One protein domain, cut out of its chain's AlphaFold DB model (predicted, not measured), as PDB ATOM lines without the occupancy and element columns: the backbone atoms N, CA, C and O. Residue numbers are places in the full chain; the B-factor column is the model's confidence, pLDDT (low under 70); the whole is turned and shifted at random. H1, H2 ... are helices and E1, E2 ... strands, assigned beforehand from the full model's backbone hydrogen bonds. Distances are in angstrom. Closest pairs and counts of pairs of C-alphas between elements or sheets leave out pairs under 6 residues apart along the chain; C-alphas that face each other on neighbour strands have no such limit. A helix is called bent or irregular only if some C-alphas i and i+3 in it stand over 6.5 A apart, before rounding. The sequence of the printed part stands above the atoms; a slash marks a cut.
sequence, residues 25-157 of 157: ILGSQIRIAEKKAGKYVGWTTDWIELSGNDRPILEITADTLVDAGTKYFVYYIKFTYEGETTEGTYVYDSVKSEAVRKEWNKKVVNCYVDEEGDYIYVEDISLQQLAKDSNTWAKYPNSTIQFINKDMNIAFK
ATOM      1  N   ILE A  25     140.684  87.732 137.078       76.62
ATOM      2  CA  ILE A  25     139.668  88.533 137.771       76.62
ATOM      3  C   ILE A  25     139.497  87.914 139.159       76.62
ATOM      4  O   ILE A  25     139.100  86.749 139.258       76.62
ATOM      5  N   LEU A  26     139.833  88.655 140.218       79.31
ATOM      6  CA  LEU A  26     139.646  88.151 141.581       79.31
ATOM      7  C   LEU A  26     138.161  88.213 141.964       79.31
ATOM      8  O   LEU A  26     137.299  88.663 141.198       79.31
ATOM      9  N   GLY A  27     137.838  87.658 143.127       72.88
ATOM     10  CA  GLY A  27     136.458  87.428 143.520       72.88
ATOM     11  C   GLY A  27     135.620  88.699 143.680       72.88
ATOM     12  O   GLY A  27     136.076  89.825 143.481       72.88
ATOM     13  N   SER A  28     134.318  88.502 143.887       79.00
ATOM     14  CA  SER A  28     133.345  89.600 143.887       79.00
ATOM     15  C   SER A  28     133.254  90.320 145.223       79.00
ATOM     16  O   SER A  28     132.447  91.226 145.330       79.00
ATOM     17  N   GLN A  29     134.030  89.946 146.238       83.50
ATOM     18  CA  GLN A  29     133.923  90.556 147.557       83.50
ATOM     19  C   GLN A  29     135.225  91.249 147.959       83.50
ATOM     20  O   GLN A  29     136.316  90.720 147.751       83.50
ATOM     21  N   ILE A  30     135.103  92.416 148.590       89.19
ATOM     22  CA  ILE A  30     136.210  93.203 149.144       89.19
ATOM     23  C   ILE A  30     136.002  93.454 150.639       89.19
ATOM     24  O   ILE A  30     134.878  93.606 151.120       89.19
ATOM     25  N   ARG A  31     137.098  93.541 151.387       87.81
ATOM     26  CA  ARG A  31     137.125  94.064 152.752       87.81
ATOM     27  C   ARG A  31     138.321  94.988 152.923       87.81
ATOM     28  O   ARG A  31     139.399  94.687 152.423       87.81
ATOM     29  N   ILE A  32     138.151  96.094 153.636       85.75
ATOM     30  CA  ILE A  32     139.193  97.118 153.800       85.75
ATOM     31  C   ILE A  32     139.544  97.217 155.286       85.75
ATOM     32  O   ILE A  32     138.685  97.030 156.151       85.75
ATOM     33  N   ALA A  33     140.806  97.470 155.615       85.50
ATOM     34  CA  ALA A  33     141.194  97.721 156.993       85.50
ATOM     35  C   ALA A  33     140.764  99.124 157.446       85.50
ATOM     36  O   ALA A  33     140.994 100.127 156.771       85.50
ATOM     37  N   GLU A  34     140.175  99.208 158.634       81.94
ATOM     38  CA  GLU A  34     139.783 100.457 159.268       81.94
ATOM     39  C   GLU A  34     141.027 101.205 159.785       81.94
ATOM     40  O   GLU A  34     141.835 100.654 160.542       81.94
ATOM     41  N   LYS A  35     141.163 102.486 159.413       80.38
ATOM     42  CA  LYS A  35     142.162 103.415 159.967       80.38
ATOM     43  C   LYS A  35     141.493 104.371 160.964       80.38
ATOM     44  O   LYS A  35     140.560 105.086 160.606       80.38
ATOM     45  N   LYS A  36     142.012 104.460 162.194       80.75
ATOM     46  CA  LYS A  36     141.658 105.502 163.181       80.75
ATOM     47  C   LYS A  36     142.915 106.247 163.614       80.75
ATOM     48  O   LYS A  36     143.915 105.627 163.964       80.75
ATOM     49  N   ALA A  37     142.871 107.581 163.574       84.44
ATOM     50  CA  ALA A  37     144.013 108.448 163.896       84.44
ATOM     51  C   ALA A  37     145.323 108.040 163.174       84.44
ATOM     52  O   ALA A  37     146.396 108.014 163.774       84.44
ATOM     53  N   GLY A  38     145.223 107.667 161.892       76.12
ATOM     54  CA  GLY A  38     146.366 107.260 161.063       76.12
ATOM     55  C   GLY A  38     146.908 105.850 161.328       76.12
ATOM     56  O   GLY A  38     147.884 105.460 160.697       76.12
ATOM     57  N   LYS A  39     146.293 105.071 162.228       77.38
ATOM     58  CA  LYS A  39     146.701 103.693 162.541       77.38
ATOM     59  C   LYS A  39     145.625 102.698 162.132       77.38
ATOM     60  O   LYS A  39     144.439 102.961 162.325       77.38
ATOM     61  N   TYR A  40     146.042 101.546 161.614       76.62
ATOM     62  CA  TYR A  40     145.136 100.424 161.389       76.62
ATOM     63  C   TYR A  40     144.634  99.890 162.731       76.62
ATOM     64  O   TYR A  40     145.432  99.598 163.623       76.62
ATOM     65  N   VAL A  41     143.314  99.789 162.877       80.62
ATOM     66  CA  VAL A  41     142.659  99.330 164.116       80.62
ATOM     67  C   VAL A  41     141.900  98.017 163.954       80.62
ATOM     68  O   VAL A  41     141.482  97.435 164.951       80.62
ATOM     69  N   GLY A  42     141.741  97.530 162.725       81.81
ATOM     70  CA  GLY A  42     141.076  96.264 162.438       81.81
ATOM     71  C   GLY A  42     140.592  96.193 160.998       81.81
ATOM     72  O   GLY A  42     140.888  97.068 160.193       81.81
ATOM     73  N   TRP A  43     139.835  95.148 160.683       85.06
ATOM     74  CA  TRP A  43     139.112  95.019 159.419       85.06
ATOM     75  C   TRP A  43     137.696  95.576 159.557       85.06
ATOM     76  O   TRP A  43     137.119  95.495 160.643       85.06
ATOM     77  N   THR A  44     137.113  96.090 158.470       82.44
ATOM     78  CA  THR A  44     135.663  96.328 158.429       82.44
ATOM     79  C   THR A  44     134.907  95.033 158.728       82.44
ATOM     80  O   THR A  44     135.385  93.937 158.427       82.44
ATOM     81  N   THR A  45     133.735  95.143 159.352       74.75
ATOM     82  CA  THR A  45     132.971  93.974 159.810       74.75
ATOM     83  C   THR A  45     132.475  93.120 158.645       74.75
ATOM     84  O   THR A  45     132.593  91.896 158.687       74.75
ATOM     85  N   ASP A  46     131.986  93.774 157.590       85.56
ATOM     86  CA  ASP A  46     131.328  93.119 156.463       85.56
ATOM     87  C   ASP A  46     132.216  93.081 155.215       85.56
ATOM     88  O   ASP A  46     133.036  93.975 154.973       85.56
ATOM     89  N   TRP A  47     132.018  92.028 154.420       88.56
ATOM     90  CA  TRP A  47     132.464  91.974 153.033       88.56
ATOM     91  C   TRP A  47     131.506  92.795 152.173       88.56
ATOM     92  O   TRP A  47     130.288  92.680 152.308       88.56
ATOM     93  N   ILE A  48     132.059  93.610 151.285       88.94
ATOM     94  CA  ILE A  48     131.310  94.453 150.357       88.94
ATOM     95  C   ILE A  48     131.292  93.739 149.004       88.94
ATOM     96  O   ILE A  48     132.341  93.316 148.522       88.94
ATOM     97  N   GLU A  49     130.115  93.581 148.399       88.94
ATOM     98  CA  GLU A  49     129.996  93.037 147.041       88.94
ATOM     99  C   GLU A  49     130.424  94.077 146.001       88.94
ATOM    100  O   GLU A  49     129.980  95.225 146.022       88.94
ATOM    101  N   LEU A  50     131.253  93.638 145.064       84.69
ATOM    102  CA  LEU A  50     131.719  94.362 143.896       84.69
ATOM    103  C   LEU A  50     130.840  94.010 142.698       84.69
ATOM    104  O   LEU A  50     130.524  92.843 142.447       84.69
ATOM    105  N   SER A  51     130.472  95.023 141.919       73.31
ATOM    106  CA  SER A  51     129.629  94.857 140.739       73.31
ATOM    107  C   SER A  51     130.438  94.989 139.448       73.31
ATOM    108  O   SER A  51     131.368  95.783 139.371       73.31
ATOM    109  N   GLY A  52     130.074  94.221 138.416       70.19
ATOM    110  CA  GLY A  52     130.510  94.446 137.031       70.19
ATOM    111  C   GLY A  52     132.007  94.738 136.842       70.19
ATOM    112  O   GLY A  52     132.833  93.833 136.950       70.19
ATOM    113  N   ASN A  53     132.313  95.998 136.512       68.56
ATOM    114  CA  ASN A  53     133.644  96.496 136.145       68.56
ATOM    115  C   ASN A  53     134.530  96.863 137.346       68.56
ATOM    116  O   ASN A  53     135.712  97.125 137.152       68.56
ATOM    117  N   ASP A  54     133.990  96.855 138.566       74.06
ATOM    118  CA  ASP A  54     134.735  97.202 139.784       74.06
ATOM    119  C   ASP A  54     135.578  96.022 140.288       74.06
ATOM    120  O   ASP A  54     136.257  96.106 141.309       74.06
ATOM    121  N   ARG A  55     135.520  94.879 139.593       81.88
ATOM    122  CA  ARG A  55     136.229  93.676 140.012       81.88
ATOM    123  C   ARG A  55     137.730  93.855 139.792       81.88
ATOM    124  O   ARG A  55     138.146  94.174 138.677       81.88
ATOM    125  N   PRO A  56     138.548  93.600 140.820       85.94
ATOM    126  CA  PRO A  56     139.994  93.686 140.700       85.94
ATOM    127  C   PRO A  56     140.543  92.694 139.669       85.94
ATOM    128  O   PRO A  56     140.112  91.537 139.583       85.94
ATOM    129  N   ILE A  57     141.561  93.136 138.941       88.69
ATOM    130  CA  ILE A  57     142.318  92.314 138.001       88.69
ATOM    131  C   ILE A  57     143.721  92.119 138.567       88.69
ATOM    132  O   ILE A  57     144.405  93.082 138.908       88.69
ATOM    133  N   LEU A  58     144.143  90.863 138.660       89.94
ATOM    134  CA  LEU A  58     145.473  90.461 139.089       89.94
ATOM    135  C   LEU A  58     146.214  89.793 137.937       89.94
ATOM    136  O   LEU A  58     145.890  88.674 137.537       89.94
ATOM    137  N   GLU A  59     147.247  90.445 137.437       91.44
ATOM    138  CA  GLU A  59     148.156  89.886 136.449       91.44
ATOM    139  C   GLU A  59     149.436  89.432 137.156       91.44
ATOM    140  O   GLU A  59     150.031  90.175 137.938       91.44
ATOM    141  N   ILE A  60     149.859  88.193 136.898       91.31
ATOM    142  CA  ILE A  60     151.028  87.598 137.551       91.31
ATOM    143  C   ILE A  60     151.976  87.076 136.485       91.31
ATOM    144  O   ILE A  60     151.602  86.212 135.692       91.31
ATOM    145  N   THR A  61     153.214  87.550 136.518       90.31
ATOM    146  CA  THR A  61     154.324  86.963 135.766       90.31
ATOM    147  C   THR A  61     155.258  86.289 136.754       90.31
ATOM    148  O   THR A  61     155.797  86.933 137.651       90.31
ATOM    149  N   ALA A  62     155.428  84.976 136.614       90.12
ATOM    150  CA  ALA A  62     156.357  84.216 137.436       90.12
ATOM    151  C   ALA A  62     157.680  84.022 136.691       90.12
ATOM    152  O   ALA A  62     157.685  83.529 135.563       90.12
ATOM    153  N   ASP A  63     158.784  84.341 137.354       87.50
ATOM    154  CA  ASP A  63     160.135  84.051 136.887       87.50
ATOM    155  C   ASP A  63     160.881  83.191 137.917       87.50
ATOM    156  O   ASP A  63     160.453  83.019 139.065       87.50
ATOM    157  N   THR A  64     161.984  82.585 137.495       86.50
ATOM    158  CA  THR A  64     162.864  81.795 138.351       86.50
ATOM    159  C   THR A  64     164.252  82.412 138.367       86.50
ATOM    160  O   THR A  64     164.982  82.339 137.381       86.50
ATOM    161  N   LEU A  65     164.655  82.941 139.518       82.25
ATOM    162  CA  LEU A  65     166.035  83.347 139.754       82.25
ATOM    163  C   LEU A  65     166.849  82.162 140.266       82.25
ATOM    164  O   LEU A  65     166.350  81.315 141.008       82.25
ATOM    165  N   VAL A  66     168.117  82.103 139.874       80.12
ATOM    166  CA  VAL A  66     169.075  81.123 140.391       80.12
ATOM    167  C   VAL A  66     170.206  81.885 141.059       80.12
ATOM    168  O   VAL A  66     170.955  82.573 140.373       80.12
ATOM    169  N   ASP A  67     170.341  81.741 142.373       77.31
ATOM    170  CA  ASP A  67     171.446  82.326 143.134       77.31
ATOM    171  C   ASP A  67     172.138  81.248 143.977       77.31
ATOM    172  O   ASP A  67     171.486  80.449 144.653       77.31
ATOM    173  N   ALA A  68     173.464  81.164 143.852       77.81
ATOM    174  CA  ALA A  68     174.314  80.133 144.458       77.81
ATOM    175  C   ALA A  68     173.792  78.681 144.292       77.81
ATOM    176  O   ALA A  68     173.957  77.838 145.172       77.81
ATOM    177  N   GLY A  69     173.140  78.374 143.162       79.12
ATOM    178  CA  GLY A  69     172.548  77.055 142.878       79.12
ATOM    179  C   GLY A  69     171.159  76.823 143.488       79.12
ATOM    180  O   GLY A  69     170.539  75.793 143.215       79.12
ATOM    181  N   THR A  70     170.638  77.782 144.252       77.50
ATOM    182  CA  THR A  70     169.273  77.769 144.784       77.50
ATOM    183  C   THR A  70     168.331  78.462 143.806       77.50
ATOM    184  O   THR A  70     168.632  79.542 143.303       77.50
ATOM    185  N   LYS A  71     167.190  77.829 143.518       80.19
ATOM    186  CA  LYS A  71     166.137  78.406 142.674       80.19
ATOM    187  C   LYS A  71     165.126  79.148 143.536       80.19
ATOM    188  O   LYS A  71     164.557  78.554 144.451       80.19
ATOM    189  N   TYR A  72     164.855  80.395 143.186       80.38
ATOM    190  CA  TYR A  72     163.853  81.247 143.812       80.38
ATOM    191  C   TYR A  72     162.770  81.565 142.790       80.38
ATOM    192  O   TYR A  72     163.075  81.923 141.655       80.38
ATOM    193  N   PHE A  73     161.505  81.429 143.185       88.12
ATOM    194  CA  PHE A  73     160.394  81.918 142.376       88.12
ATOM    195  C   PHE A  73     160.130  83.374 142.731       88.12
ATOM    196  O   PHE A  73     159.960  83.703 143.907       88.12
ATOM    197  N   VAL A  74     160.085  84.210 141.705       92.19
ATOM    198  CA  VAL A  74     159.790  85.633 141.816       92.19
ATOM    199  C   VAL A  74     158.494  85.905 141.073       92.19
ATOM    200  O   VAL A  74     158.277  85.371 139.986       92.19
ATOM    201  N   TYR A  75     157.622  86.710 141.670       93.38
ATOM    202  CA  TYR A  75     156.320  87.047 141.114       93.38
ATOM    203  C   TYR A  75     156.254  88.545 140.868       93.38
ATOM    204  O   TYR A  75     156.175  89.327 141.813       93.38
ATOM    205  N   TYR A  76     156.269  88.943 139.602       92.50
ATOM    206  CA  TYR A  76     155.894  90.294 139.223       92.50
ATOM    207  C   TYR A  76     154.368  90.376 139.182       92.50
ATOM    208  O   TYR A  76     153.709  89.629 138.451       92.50
ATOM    209  N   ILE A  77     153.824  91.244 140.023       92.12
ATOM    210  CA  ILE A  77     152.399  91.428 140.242       92.12
ATOM    211  C   ILE A  77     152.003  92.783 139.692       92.12
ATOM    212  O   ILE A  77     152.603  93.792 140.055       92.12
ATOM    213  N   LYS A  78     150.956  92.795 138.875       92.19
ATOM    214  CA  LYS A  78     150.239  94.002 138.481       92.19
ATOM    215  C   LYS A  78     148.788  93.859 138.904       92.19
ATOM    216  O   LYS A  78     148.099  92.919 138.508       92.19
ATOM    217  N   PHE A  79     148.358  94.759 139.770       89.81
ATOM    218  CA  PHE A  79     147.049  94.742 140.395       89.81
ATOM    219  C   PHE A  79     146.295  96.011 140.017       89.81
ATOM    220  O   PHE A  79     146.770  97.110 140.300       89.81
ATOM    221  N   THR A  80     145.124  95.857 139.402       88.44
ATOM    222  CA  THR A  80     144.272  96.975 138.989       88.44
ATOM    223  C   THR A  80     142.925  96.903 139.697       88.44
ATOM    224  O   THR A  80     142.230  95.890 139.600       88.44
ATOM    225  N   TYR A  81     142.535  97.984 140.372       85.62
ATOM    226  CA  TYR A  81     141.260  98.121 141.078       85.62
ATOM    227  C   TYR A  81     140.800  99.584 141.037       85.62
ATOM    228  O   TYR A  81     141.614 100.486 141.206       85.62
ATOM    229  N   GLU A  82     139.514  99.821 140.755       84.38
ATOM    230  CA  GLU A  82     138.929 101.172 140.601       84.38
ATOM    231  C   GLU A  82     139.685 102.093 139.613       84.38
ATOM    232  O   GLU A  82     139.686 103.313 139.739       84.38
ATOM    233  N   GLY A  83     140.321 101.509 138.589       83.69
ATOM    234  CA  GLY A  83     141.101 102.239 137.579       83.69
ATOM    235  C   GLY A  83     142.540 102.562 137.992       83.69
ATOM    236  O   GLY A  83     143.344 102.927 137.135       83.69
ATOM    237  N   GLU A  84     142.891 102.351 139.259       85.25
ATOM    238  CA  GLU A  84     144.249 102.501 139.775       85.25
ATOM    239  C   GLU A  84     145.032 101.200 139.609       85.25
ATOM    240  O   GLU A  84     144.488 100.106 139.771       85.25
ATOM    241  N   THR A  85     146.318 101.307 139.269       88.19
ATOM    242  CA  THR A  85     147.205 100.151 139.083       88.19
ATOM    243  C   THR A  85     148.408 100.253 140.003       88.19
ATOM    244  O   THR A  85     149.115 101.256 140.001       88.19
ATOM    245  N   THR A  86     148.655  99.192 140.766       86.56
ATOM    246  CA  THR A  86     149.862  99.014 141.580       86.56
ATOM    247  C   THR A  86     150.663  97.838 141.045       86.56
ATOM    248  O   THR A  86     150.099  96.799 140.693       86.56
ATOM    249  N   GLU A  87     151.981  97.992 140.989       91.31
ATOM    250  CA  GLU A  87     152.901  96.972 140.495       91.31
ATOM    251  C   GLU A  87     153.996  96.713 141.526       91.31
ATOM    252  O   GLU A  87     154.412  97.629 142.231       91.31
ATOM    253  N   GLY A  88     154.465  95.473 141.620       91.62
ATOM    254  CA  GLY A  88     155.537  95.118 142.543       91.62
ATOM    255  C   GLY A  88     156.115  93.738 142.275       91.62
ATOM    256  O   GLY A  88     155.488  92.888 141.638       91.62
ATOM    257  N   THR A  89     157.331  93.516 142.765       94.25
ATOM    258  CA  THR A  89     158.032  92.237 142.641       94.25
ATOM    259  C   THR A  89     158.080  91.556 143.997       94.25
ATOM    260  O   THR A  89     158.685  92.075 144.926       94.25
ATOM    261  N   TYR A  90     157.472  90.378 144.095       94.50
ATOM    262  CA  TYR A  90     157.262  89.685 145.357       94.50
ATOM    263  C   TYR A  90     157.954  88.322 145.383       94.50
ATOM    264  O   TYR A  90     157.945  87.570 144.400       94.50
ATOM    265  N   VAL A  91     158.497  87.965 146.543       94.62
ATOM    266  CA  VAL A  91     159.140  86.671 146.809       94.62
ATOM    267  C   VAL A  91     158.472  85.963 147.980       94.62
ATOM    268  O   VAL A  91     157.984  86.597 148.909       94.62
ATOM    269  N   TYR A  92     158.423  84.630 147.938       94.94
ATOM    270  CA  TYR A  92     157.786  83.840 148.996       94.94
ATOM    271  C   TYR A  92     158.554  83.933 150.321       94.94
ATOM    272  O   TYR A  92     159.733  83.579 150.391       94.94
ATOM    273  N   ASP A  93     157.856  84.316 151.387       95.88
ATOM    274  CA  ASP A  93     158.385  84.386 152.747       95.88
ATOM    275  C   ASP A  93     157.883  83.190 153.565       95.88
ATOM    276  O   ASP A  93     156.762  83.160 154.087       95.88
ATOM    277  N   SER A  94     158.735  82.170 153.672       95.12
ATOM    278  CA  SER A  94     158.411  80.937 154.395       95.12
ATOM    279  C   SER A  94     158.207  81.148 155.899       95.12
ATOM    280  O   SER A  94     157.307  80.535 156.478       95.12
ATOM    281  N   VAL A  95     158.989  82.039 156.516       96.62
ATOM    282  CA  VAL A  95     158.959  82.290 157.961       96.62
ATOM    283  C   VAL A  95     157.674  83.025 158.323       96.62
ATOM    284  O   VAL A  95     156.947  82.597 159.226       96.62
ATOM    285  N   LYS A  96     157.337  84.082 157.576       97.19
ATOM    286  CA  LYS A  96     156.081  84.812 157.769       97.19
ATOM    287  C   LYS A  96     154.871  83.926 157.494       97.19
ATOM    288  O   LYS A  96     153.934  83.932 158.289       97.19
ATOM    289  N   SER A  97     154.917  83.117 156.434       97.25
ATOM    290  CA  SER A  97     153.843  82.170 156.107       97.25
ATOM    291  C   SER A  97     153.565  81.198 157.254       97.25
ATOM    292  O   SER A  97     152.410  80.965 157.606       97.25
ATOM    293  N   GLU A  98     154.607  80.631 157.868       97.44
ATOM    294  CA  GLU A  98     154.444  79.715 158.999       97.44
ATOM    295  C   GLU A  98     153.870  80.420 160.236       97.44
ATOM    296  O   GLU A  98     152.970  79.882 160.888       97.44
ATOM    297  N   ALA A  99     154.358  81.624 160.545       97.31
ATOM    298  CA  ALA A  99     153.862  82.415 161.666       97.31
ATOM    299  C   ALA A  99     152.365  82.735 161.515       97.31
ATOM    300  O   ALA A  99     151.584  82.495 162.435       97.31
ATOM    301  N   VAL A 100     151.954  83.186 160.329       96.00
ATOM    302  CA  VAL A 100     150.570  83.589 160.041       96.00
ATOM    303  C   VAL A 100     149.618  82.397 160.053       96.00
ATOM    304  O   VAL A 100     148.528  82.489 160.610       96.00
ATOM    305  N   ARG A 101     150.024  81.239 159.515       96.81
ATOM    306  CA  ARG A 101     149.219  80.003 159.595       96.81
ATOM    307  C   ARG A 101     148.885  79.631 161.039       96.81
ATOM    308  O   ARG A 101     147.754  79.242 161.324       96.81
ATOM    309  N   LYS A 102     149.858  79.768 161.948       96.50
ATOM    310  CA  LYS A 102     149.665  79.516 163.384       96.50
ATOM    311  C   LYS A 102     148.753  80.566 164.011       96.50
ATOM    312  O   LYS A 102     147.806  80.198 164.696       96.50
ATOM    313  N   GLU A 103     149.016  81.845 163.749       95.38
ATOM    314  CA  GLU A 103     148.250  82.969 164.300       95.38
ATOM    315  C   GLU A 103     146.774  82.922 163.884       95.38
ATOM    316  O   GLU A 103     145.882  83.049 164.717       95.38
ATOM    317  N   TRP A 104     146.509  82.690 162.599       91.94
ATOM    318  CA  TRP A 104     145.155  82.689 162.041       91.94
ATOM    319  C   TRP A 104     144.465  81.328 162.158       91.94
ATOM    320  O   TRP A 104     143.313  81.187 161.749       91.94
ATOM    321  N   ASN A 105     145.158  80.318 162.698       94.62
ATOM    322  CA  ASN A 105     144.698  78.931 162.751       94.62
ATOM    323  C   ASN A 105     144.245  78.410 161.368       94.62
ATOM    324  O   ASN A 105     143.189  77.792 161.211       94.62
ATOM    325  N   LYS A 106     145.050  78.695 160.339       91.88
ATOM    326  CA  LYS A 106     144.792  78.351 158.934       91.88
ATOM    327  C   LYS A 106     145.826  77.349 158.436       91.88
ATOM    328  O   LYS A 106     147.019  77.485 158.689       91.88
ATOM    329  N   LYS A 107     145.378  76.343 157.678       90.81
ATOM    330  CA  LYS A 107     146.275  75.311 157.124       90.81
ATOM    331  C   LYS A 107     147.141  75.838 155.982       90.81
ATOM    332  O   LYS A 107     148.296  75.440 155.865       90.81
ATOM    333  N   VAL A 108     146.579  76.708 155.143       93.31
ATOM    334  CA  VAL A 108     147.222  77.193 153.920       93.31
ATOM    335  C   VAL A 108     147.108  78.712 153.865       93.31
ATOM    336  O   VAL A 108     146.058  79.253 153.542       93.31
ATOM    337  N   VAL A 109     148.215  79.382 154.184       96.50
ATOM    338  CA  VAL A 109     148.424  80.817 153.937       96.50
ATOM    339  C   VAL A 109     149.824  80.993 153.367       96.50
ATOM    340  O   VAL A 109     150.785  80.486 153.947       96.50
ATOM    341  N   ASN A 110     149.956  81.652 152.227       96.94
ATOM    342  CA  ASN A 110     151.237  81.935 151.591       96.94
ATOM    343  C   ASN A 110     151.474  83.442 151.611       96.94
ATOM    344  O   ASN A 110     150.665  84.198 151.080       96.94
ATOM    345  N   CYS A 111     152.566  83.858 152.239       97.44
ATOM    346  CA  CYS A 111     152.983  85.247 152.347       97.44
ATOM    347  C   CYS A 111     154.089  85.527 151.337       97.44
ATOM    348  O   CYS A 111     155.022  84.731 151.194       97.44
ATOM    349  N   TYR A 112     153.994  86.668 150.669       96.75
ATOM    350  CA  TYR A 112     154.987  87.144 149.721       96.75
ATOM    351  C   TYR A 112     155.340  88.583 150.055       96.75
ATOM    352  O   TYR A 112     154.435  89.353 150.358       96.75
ATOM    353  N   VAL A 113     156.624  88.915 150.013       96.12
ATOM    354  CA  VAL A 113     157.152  90.227 150.398       96.12
ATOM    355  C   VAL A 113     157.897  90.852 149.230       96.12
ATOM    356  O   VAL A 113     158.534  90.124 148.462       96.12
ATOM    357  N   ASP A 114     157.797  92.165 149.081       94.56
ATOM    358  CA  ASP A 114     158.629  92.930 148.154       94.56
ATOM    359  C   ASP A 114     159.839  93.575 148.855       94.56
ATOM    360  O   ASP A 114     160.143  93.293 150.016       94.56
ATOM    361  N   GLU A 115     160.583  94.413 148.136       91.94
ATOM    362  CA  GLU A 115     161.757  95.101 148.685       91.94
ATOM    363  C   GLU A 115     161.419  96.244 149.657       91.94
ATOM    364  O   GLU A 115     162.259  96.596 150.489       91.94
ATOM    365  N   GLU A 116     160.204  96.800 149.591       91.19
ATOM    366  CA  GLU A 116     159.725  97.842 150.510       91.19
ATOM    367  C   GLU A 116     159.201  97.250 151.830       91.19
ATOM    368  O   GLU A 116     159.020  97.973 152.815       91.19
ATOM    369  N   GLY A 117     159.029  95.926 151.885       91.88
ATOM    370  CA  GLY A 117     158.472  95.211 153.031       91.88
ATOM    371  C   GLY A 117     156.948  95.119 152.996       91.88
ATOM    372  O   GLY A 117     156.337  94.777 154.016       91.88
ATOM    373  N   ASP A 118     156.338  95.402 151.848       92.88
ATOM    374  CA  ASP A 118     154.913  95.238 151.619       92.88
ATOM    375  C   ASP A 118     154.593  93.766 151.365       92.88
ATOM    376  O   ASP A 118     155.370  93.022 150.763       92.88
ATOM    377  N   TYR A 119     153.435  93.321 151.854       94.94
ATOM    378  CA  TYR A 119     153.077  91.909 151.841       94.94
ATOM    379  C   TYR A 119     151.795  91.615 151.071       94.94
ATOM    380  O   TYR A 119     150.769  92.278 151.234       94.94
ATOM    381  N   ILE A 120     151.827  90.497 150.347       95.31
ATOM    382  CA  ILE A 120     150.651  89.807 149.822       95.31
ATOM    383  C   ILE A 120     150.437  88.517 150.617       95.31
ATOM    384  O   ILE A 120     151.345  87.694 150.744       95.31
ATOM    385  N   TYR A 121     149.222  88.310 151.118       95.69
ATOM    386  CA  TYR A 121     148.801  87.088 151.806       95.69
ATOM    387  C   TYR A 121     147.779  86.365 150.939       95.69
ATOM    388  O   TYR A 121     146.769  86.955 150.572       95.69
ATOM    389  N   VAL A 122     148.013  85.093 150.631       94.88
ATOM    390  CA  VAL A 122     147.114  84.279 149.802       94.88
ATOM    391  C   VAL A 122     146.664  83.052 150.590       94.88
ATOM    392  O   VAL A 122     147.496  82.251 151.017       94.88
ATOM    393  N   GLU A 123     145.358  82.901 150.792       94.94
ATOM    394  CA  GLU A 123     144.755  81.776 151.518       94.94
ATOM    395  C   GLU A 123     144.290  80.671 150.559       94.94
ATOM    396  O   GLU A 123     143.762  80.946 149.479       94.94
ATOM    397  N   ASP A 124     144.478  79.409 150.958       93.75
ATOM    398  CA  ASP A 124     144.072  78.177 150.249       93.75
ATOM    399  C   ASP A 124     144.708  77.921 148.861       93.75
ATOM    400  O   ASP A 124     144.730  76.777 148.403       93.75
ATOM    401  N   ILE A 125     145.315  78.933 148.235       91.62
ATOM    402  CA  ILE A 125     146.069  78.855 146.971       91.62
ATOM    403  C   ILE A 125     147.412  79.599 147.066       91.62
ATOM    404  O   ILE A 125     147.763  80.180 148.094       91.62
ATOM    405  N   SER A 126     148.200  79.568 145.989       92.31
ATOM    406  CA  SER A 126     149.493  80.255 145.874       92.31
ATOM    407  C   SER A 126     149.580  81.113 144.611       92.31
ATOM    408  O   SER A 126     148.940  80.804 143.601       92.31
ATOM    409  N   LEU A 127     150.451  82.131 144.621       91.88
ATOM    410  CA  LEU A 127     150.765  82.908 143.412       91.88
ATOM    411  C   LEU A 127     151.335  82.016 142.302       91.88
ATOM    412  O   LEU A 127     151.082  82.261 141.129       91.88
ATOM    413  N   GLN A 128     152.029  80.924 142.648       90.19
ATOM    414  CA  GLN A 128     152.515  79.956 141.663       90.19
ATOM    415  C   GLN A 128     151.381  79.268 140.897       90.19
ATOM    416  O   GLN A 128     151.511  79.019 139.701       90.19
ATOM    417  N   GLN A 129     150.297  78.905 141.586       90.31
ATOM    418  CA  GLN A 129     149.144  78.275 140.944       90.31
ATOM    419  C   GLN A 129     148.381  79.293 140.094       90.31
ATOM    420  O   GLN A 129     148.057  78.988 138.950       90.31
ATOM    421  N   LEU A 130     148.176  80.506 140.615       89.69
ATOM    422  CA  LEU A 130     147.517  81.593 139.887       89.69
ATOM    423  C   LEU A 130     148.295  82.019 138.634       89.69
ATOM    424  O   LEU A 130     147.698  82.209 137.582       89.69
ATOM    425  N   ALA A 131     149.628  82.086 138.709       88.69
ATOM    426  CA  ALA A 131     150.481  82.412 137.565       88.69
ATOM    427  C   ALA A 131     150.446  81.348 136.454       88.69
ATOM    428  O   ALA A 131     150.702  81.656 135.295       88.69
ATOM    429  N   LYS A 132     150.169  80.083 136.799       87.31
ATOM    430  CA  LYS A 132     150.098  78.975 135.830       87.31
ATOM    431  C   LYS A 132     148.745  78.885 135.131       87.31
ATOM    432  O   LYS A 132     148.692  78.474 133.977       87.31
ATOM    433  N   ASP A 133     147.670  79.190 135.848       85.88
ATOM    434  CA  ASP A 133     146.300  79.137 135.343       85.88
ATOM    435  C   ASP A 133     145.482  80.237 136.019       85.88
ATOM    436  O   ASP A 133     145.129  80.122 137.197       85.88
ATOM    437  N   SER A 134     145.142  81.272 135.251       77.25
ATOM    438  CA  SER A 134     144.331  82.405 135.705       77.25
ATOM    439  C   SER A 134     142.909  82.004 136.115       77.25
ATOM    440  O   SER A 134     142.273  82.687 136.913       77.25
ATOM    441  N   ASN A 135     142.413  80.839 135.680       84.06
ATOM    442  CA  ASN A 135     141.128  80.303 136.140       84.06
ATOM    443  C   ASN A 135     141.230  79.557 137.477       84.06
ATOM    444  O   ASN A 135     140.219  79.062 137.980       84.06
ATOM    445  N   THR A 136     142.427  79.439 138.065       86.56
ATOM    446  CA  THR A 136     142.611  78.783 139.366       86.56
ATOM    447  C   THR A 136     141.745  79.443 140.428       86.56
ATOM    448  O   THR A 136     141.095  78.719 141.172       86.56
ATOM    449  N   TRP A 137     141.662  80.778 140.468       87.62
ATOM    450  CA  TRP A 137     140.880  81.499 141.480       87.62
ATOM    451  C   TRP A 137     139.428  81.010 141.571       87.62
ATOM    452  O   TRP A 137     138.942  80.677 142.649       87.62
ATOM    453  N   ALA A 138     138.761  80.845 140.424       85.25
ATOM    454  CA  ALA A 138     137.369  80.399 140.352       85.25
ATOM    455  C   ALA A 138     137.130  78.992 140.942       85.25
ATOM    456  O   ALA A 138     135.999  78.648 141.279       85.25
ATOM    457  N   LYS A 139     138.182  78.172 141.083       88.31
ATOM    458  CA  LYS A 139     138.113  76.821 141.667       88.31
ATOM    459  C   LYS A 139     138.211  76.835 143.198       88.31
ATOM    460  O   LYS A 139     137.947  75.807 143.817       88.31
ATOM    461  N   TYR A 140     138.570  77.971 143.803       88.12
ATOM    462  CA  TYR A 140     138.759  78.128 145.246       88.12
ATOM    463  C   TYR A 140     137.899  79.288 145.784       88.12
ATOM    464  O   TYR A 140     138.421  80.332 146.155       88.12
ATOM    465  N   PRO A 141     136.566  79.117 145.883       82.44
ATOM    466  CA  PRO A 141     135.625  80.200 146.219       82.44
ATOM    467  C   PRO A 141     135.728  80.732 147.662       82.44
ATOM    468  O   PRO A 141     135.029  81.671 148.030       82.44
ATOM    469  N   ASN A 142     136.556  80.102 148.498       86.75
ATOM    470  CA  ASN A 142     136.842  80.554 149.859       86.75
ATOM    471  C   ASN A 142     138.240  81.167 149.996       86.75
ATOM    472  O   ASN A 142     138.570  81.640 151.084       86.75
ATOM    473  N   SER A 143     139.045  81.149 148.928       90.00
ATOM    474  CA  SER A 143     140.356  81.786 148.924       90.00
ATOM    475  C   SER A 143     140.215  83.282 149.112       90.00
ATOM    476  O   SER A 143     139.276  83.906 148.625       90.00
ATOM    477  N   THR A 144     141.199  83.859 149.787       92.75
ATOM    478  CA  THR A 144     141.333  85.306 149.887       92.75
ATOM    479  C   THR A 144     142.736  85.732 149.516       92.75
ATOM    480  O   THR A 144     143.698  85.015 149.799       92.75
ATOM    481  N   ILE A 145     142.857  86.920 148.937       93.00
ATOM    482  CA  ILE A 145     144.134  87.587 148.710       93.00
ATOM    483  C   ILE A 145     144.098  88.937 149.404       93.00
ATOM    484  O   ILE A 145     143.151  89.699 149.229       93.00
ATOM    485  N   GLN A 146     145.102  89.200 150.230       93.00
ATOM    486  CA  GLN A 146     145.211  90.425 151.009       93.00
ATOM    487  C   GLN A 146     146.472  91.166 150.584       93.00
ATOM    488  O   GLN A 146     147.550  90.573 150.600       93.00
ATOM    489  N   PHE A 147     146.338  92.439 150.232       91.31
ATOM    490  CA  PHE A 147     147.459  93.336 149.966       91.31
ATOM    491  C   PHE A 147     147.609  94.255 151.168       91.31
ATOM    492  O   PHE A 147     146.655  94.950 151.526       91.31
ATOM    493  N   ILE A 148     148.777  94.231 151.804       89.00
ATOM    494  CA  ILE A 148     149.076  95.014 153.001       89.00
ATOM    495  C   ILE A 148     150.347  95.819 152.755       89.00
ATOM    496  O   ILE A 148     151.448  95.272 152.778       89.00
ATOM    497  N   ASN A 149     150.171  97.125 152.590       82.31
ATOM    498  CA  ASN A 149     151.227  98.123 152.538       82.31
ATOM    499  C   ASN A 149     150.868  99.372 153.367       82.31
ATOM    500  O   ASN A 149     149.821  99.449 154.035       82.31
ATOM    501  N   LYS A 150     151.761 100.366 153.363       74.31
ATOM    502  CA  LYS A 150     151.572 101.634 154.095       74.31
ATOM    503  C   LYS A 150     150.291 102.384 153.678       74.31
ATOM    504  O   LYS A 150     149.608 102.978 154.523       74.31
ATOM    505  N   ASP A 151     149.905 102.276 152.413       70.44
ATOM    506  CA  ASP A 151     148.821 103.041 151.795       70.44
ATOM    507  C   ASP A 151     147.500 102.250 151.726       70.44
ATOM    508  O   ASP A 151     146.428 102.811 151.969       70.44
ATOM    509  N   MET A 152     147.582 100.937 151.532       76.62
ATOM    510  CA  MET A 152     146.506 100.013 151.204       76.62
ATOM    511  C   MET A 152     146.559  98.780 152.108       76.62
ATOM    512  O   MET A 152     147.575  98.103 152.225       76.62
ATOM    513  N   ASN A 153     145.428  98.464 152.732       88.94
ATOM    514  CA  ASN A 153     145.235  97.209 153.443       88.94
ATOM    515  C   ASN A 153     143.835  96.695 153.111       88.94
ATOM    516  O   ASN A 153     142.827  97.198 153.616       88.94
ATOM    517  N   ILE A 154     143.796  95.775 152.157       89.25
ATOM    518  CA  ILE A 154     142.600  95.364 151.429       89.25
ATOM    519  C   ILE A 154     142.640  93.854 151.231       89.25
ATOM    520  O   ILE A 154     143.705  93.277 151.013       89.25
ATOM    521  N   ALA A 155     141.487  93.213 151.313       91.81
ATOM    522  CA  ALA A 155     141.323  91.791 151.082       91.81
ATOM    523  C   ALA A 155     140.245  91.565 150.028       91.81
ATOM    524  O   ALA A 155     139.217  92.237 150.048       91.81
ATOM    525  N   PHE A 156     140.462  90.582 149.162       90.62
ATOM    526  CA  PHE A 156     139.512  90.145 148.145       90.62
ATOM    527  C   PHE A 156     139.165  88.679 148.343       90.62
ATOM    528  O   PHE A 156     140.033  87.900 148.746       90.62
ATOM    529  N   LYS A 157     137.917  88.320 148.048       89.19
ATOM    530  CA  LYS A 157     137.371  86.966 148.148       89.19
ATOM    531  C   LYS A 157     136.526  86.641 146.924       89.19
ATOM    532  O   LYS A 157     135.678  87.481 146.544       89.19
TER     533      LYS A 157
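Overview. This is residues 25 to 157 of the 157 residues of an uncharacterized protein of Chryseobacterium koreense CCUG 49689 (UniProt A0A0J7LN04). One strongly twisted sheet of nine strands is partly folded over, with its long strands E3, E4 and E5 crossing over one face of the short strands E6 to E9; the tip of E3 and E4, residues 66 to 71, sticks out. H2 packs on E3 at one side of the fold, H1 covers E6, and the hairpin E1 and E2 makes the sheet's far end. The printed part has 133 residues, with three named helices and nine named strands in the order E1 E2 E3 E4 E5 H1 E6 E7 H2 H3 E8 E9. The antiparallel sheet runs E2 E1 E9 E8 E7 E6 E5 E4 E3, and the class is mixed, helices and strands. The whole is compact, with a radius of gyration of the C-alphas of 14.9 A and spans of 46 by 32 by 28 A.

Along the chain. The longest strand is E4, residues 70 to 81, 34.8 A; E3 is residues 57 to 67, 31.2 A, and E5 residues 84 to 92, 24.8 A. E1, residues 29 to 36, is 23.0 A long and begins at C-alpha 29 (133.923, 90.556, 147.557). The shorter strands are E2, residues 39 to 43, E6, 109 to 113, E7, 119 to 123, E8, 145 to 148, and E9, 153 to 156, which ends at C-alpha 156 (139.512, 90.145, 148.145). H1 is residues 94 to 103, 14.3 A, H2 residues 127 to 132 and H3 residues 134 to 139.

Arrangement. E3, E4 and E5 form a meander, each strand the antiparallel neighbour of the one before; N 61 and O 76 are 2.9 A apart, N 77 and O 88 2.8 A. E5 bends by 53 degrees at residue 89, and its residues 91 to 92 pair with E6, N 91 to O 113 at 2.9 A. Next come E7, N 112 to O 120 at 2.8 A, E8, N 121 to O 146 at 2.9 A, and E9, N 147 to O 154 at 2.9 A. E1 pairs with E9, N 31 to O 155 at 2.8 A, and with the edge strand E2, N 34 to O 42 at 2.7 A. There are three layers, helices on both faces of the sheet: H1 on one, H2 on the other. H1 lies over E6 at a height over the sheet of 7.3 A, slantwise at 40 degrees on the local plane; the closest C-alphas, of Ser 97 and Cys 111, are 4.9 A apart. H2 comes closest to E3 at the C-alphas of Ile 60 and Ala 131, 5.2 A. H2 and H3 only just touch, with 3 pairs of C-alphas within 8 A, and only at the corner, the closest being Leu 130 and Thr 136, 5.7 A. H3 is only just irregular, with C-alphas 134 and 137 6.8 A apart. Every O i to N i+4 pair is within hydrogen-bond range in H1 and H2; H3 has 0 of 2, and 2 of 3 O i to N i+3 pairs.

Size, cuts and confidence. The farthest C-alphas, of Ala 37 and Gly 69, are 47.3 A apart. The printed part has no cut. The link from E2 to E3 is long, 13 residues; its residues 48 to 49 pair with residues 29 to 30 of E1. The mean pLDDT of the printed part is 87.7, and residue 53 is under 70.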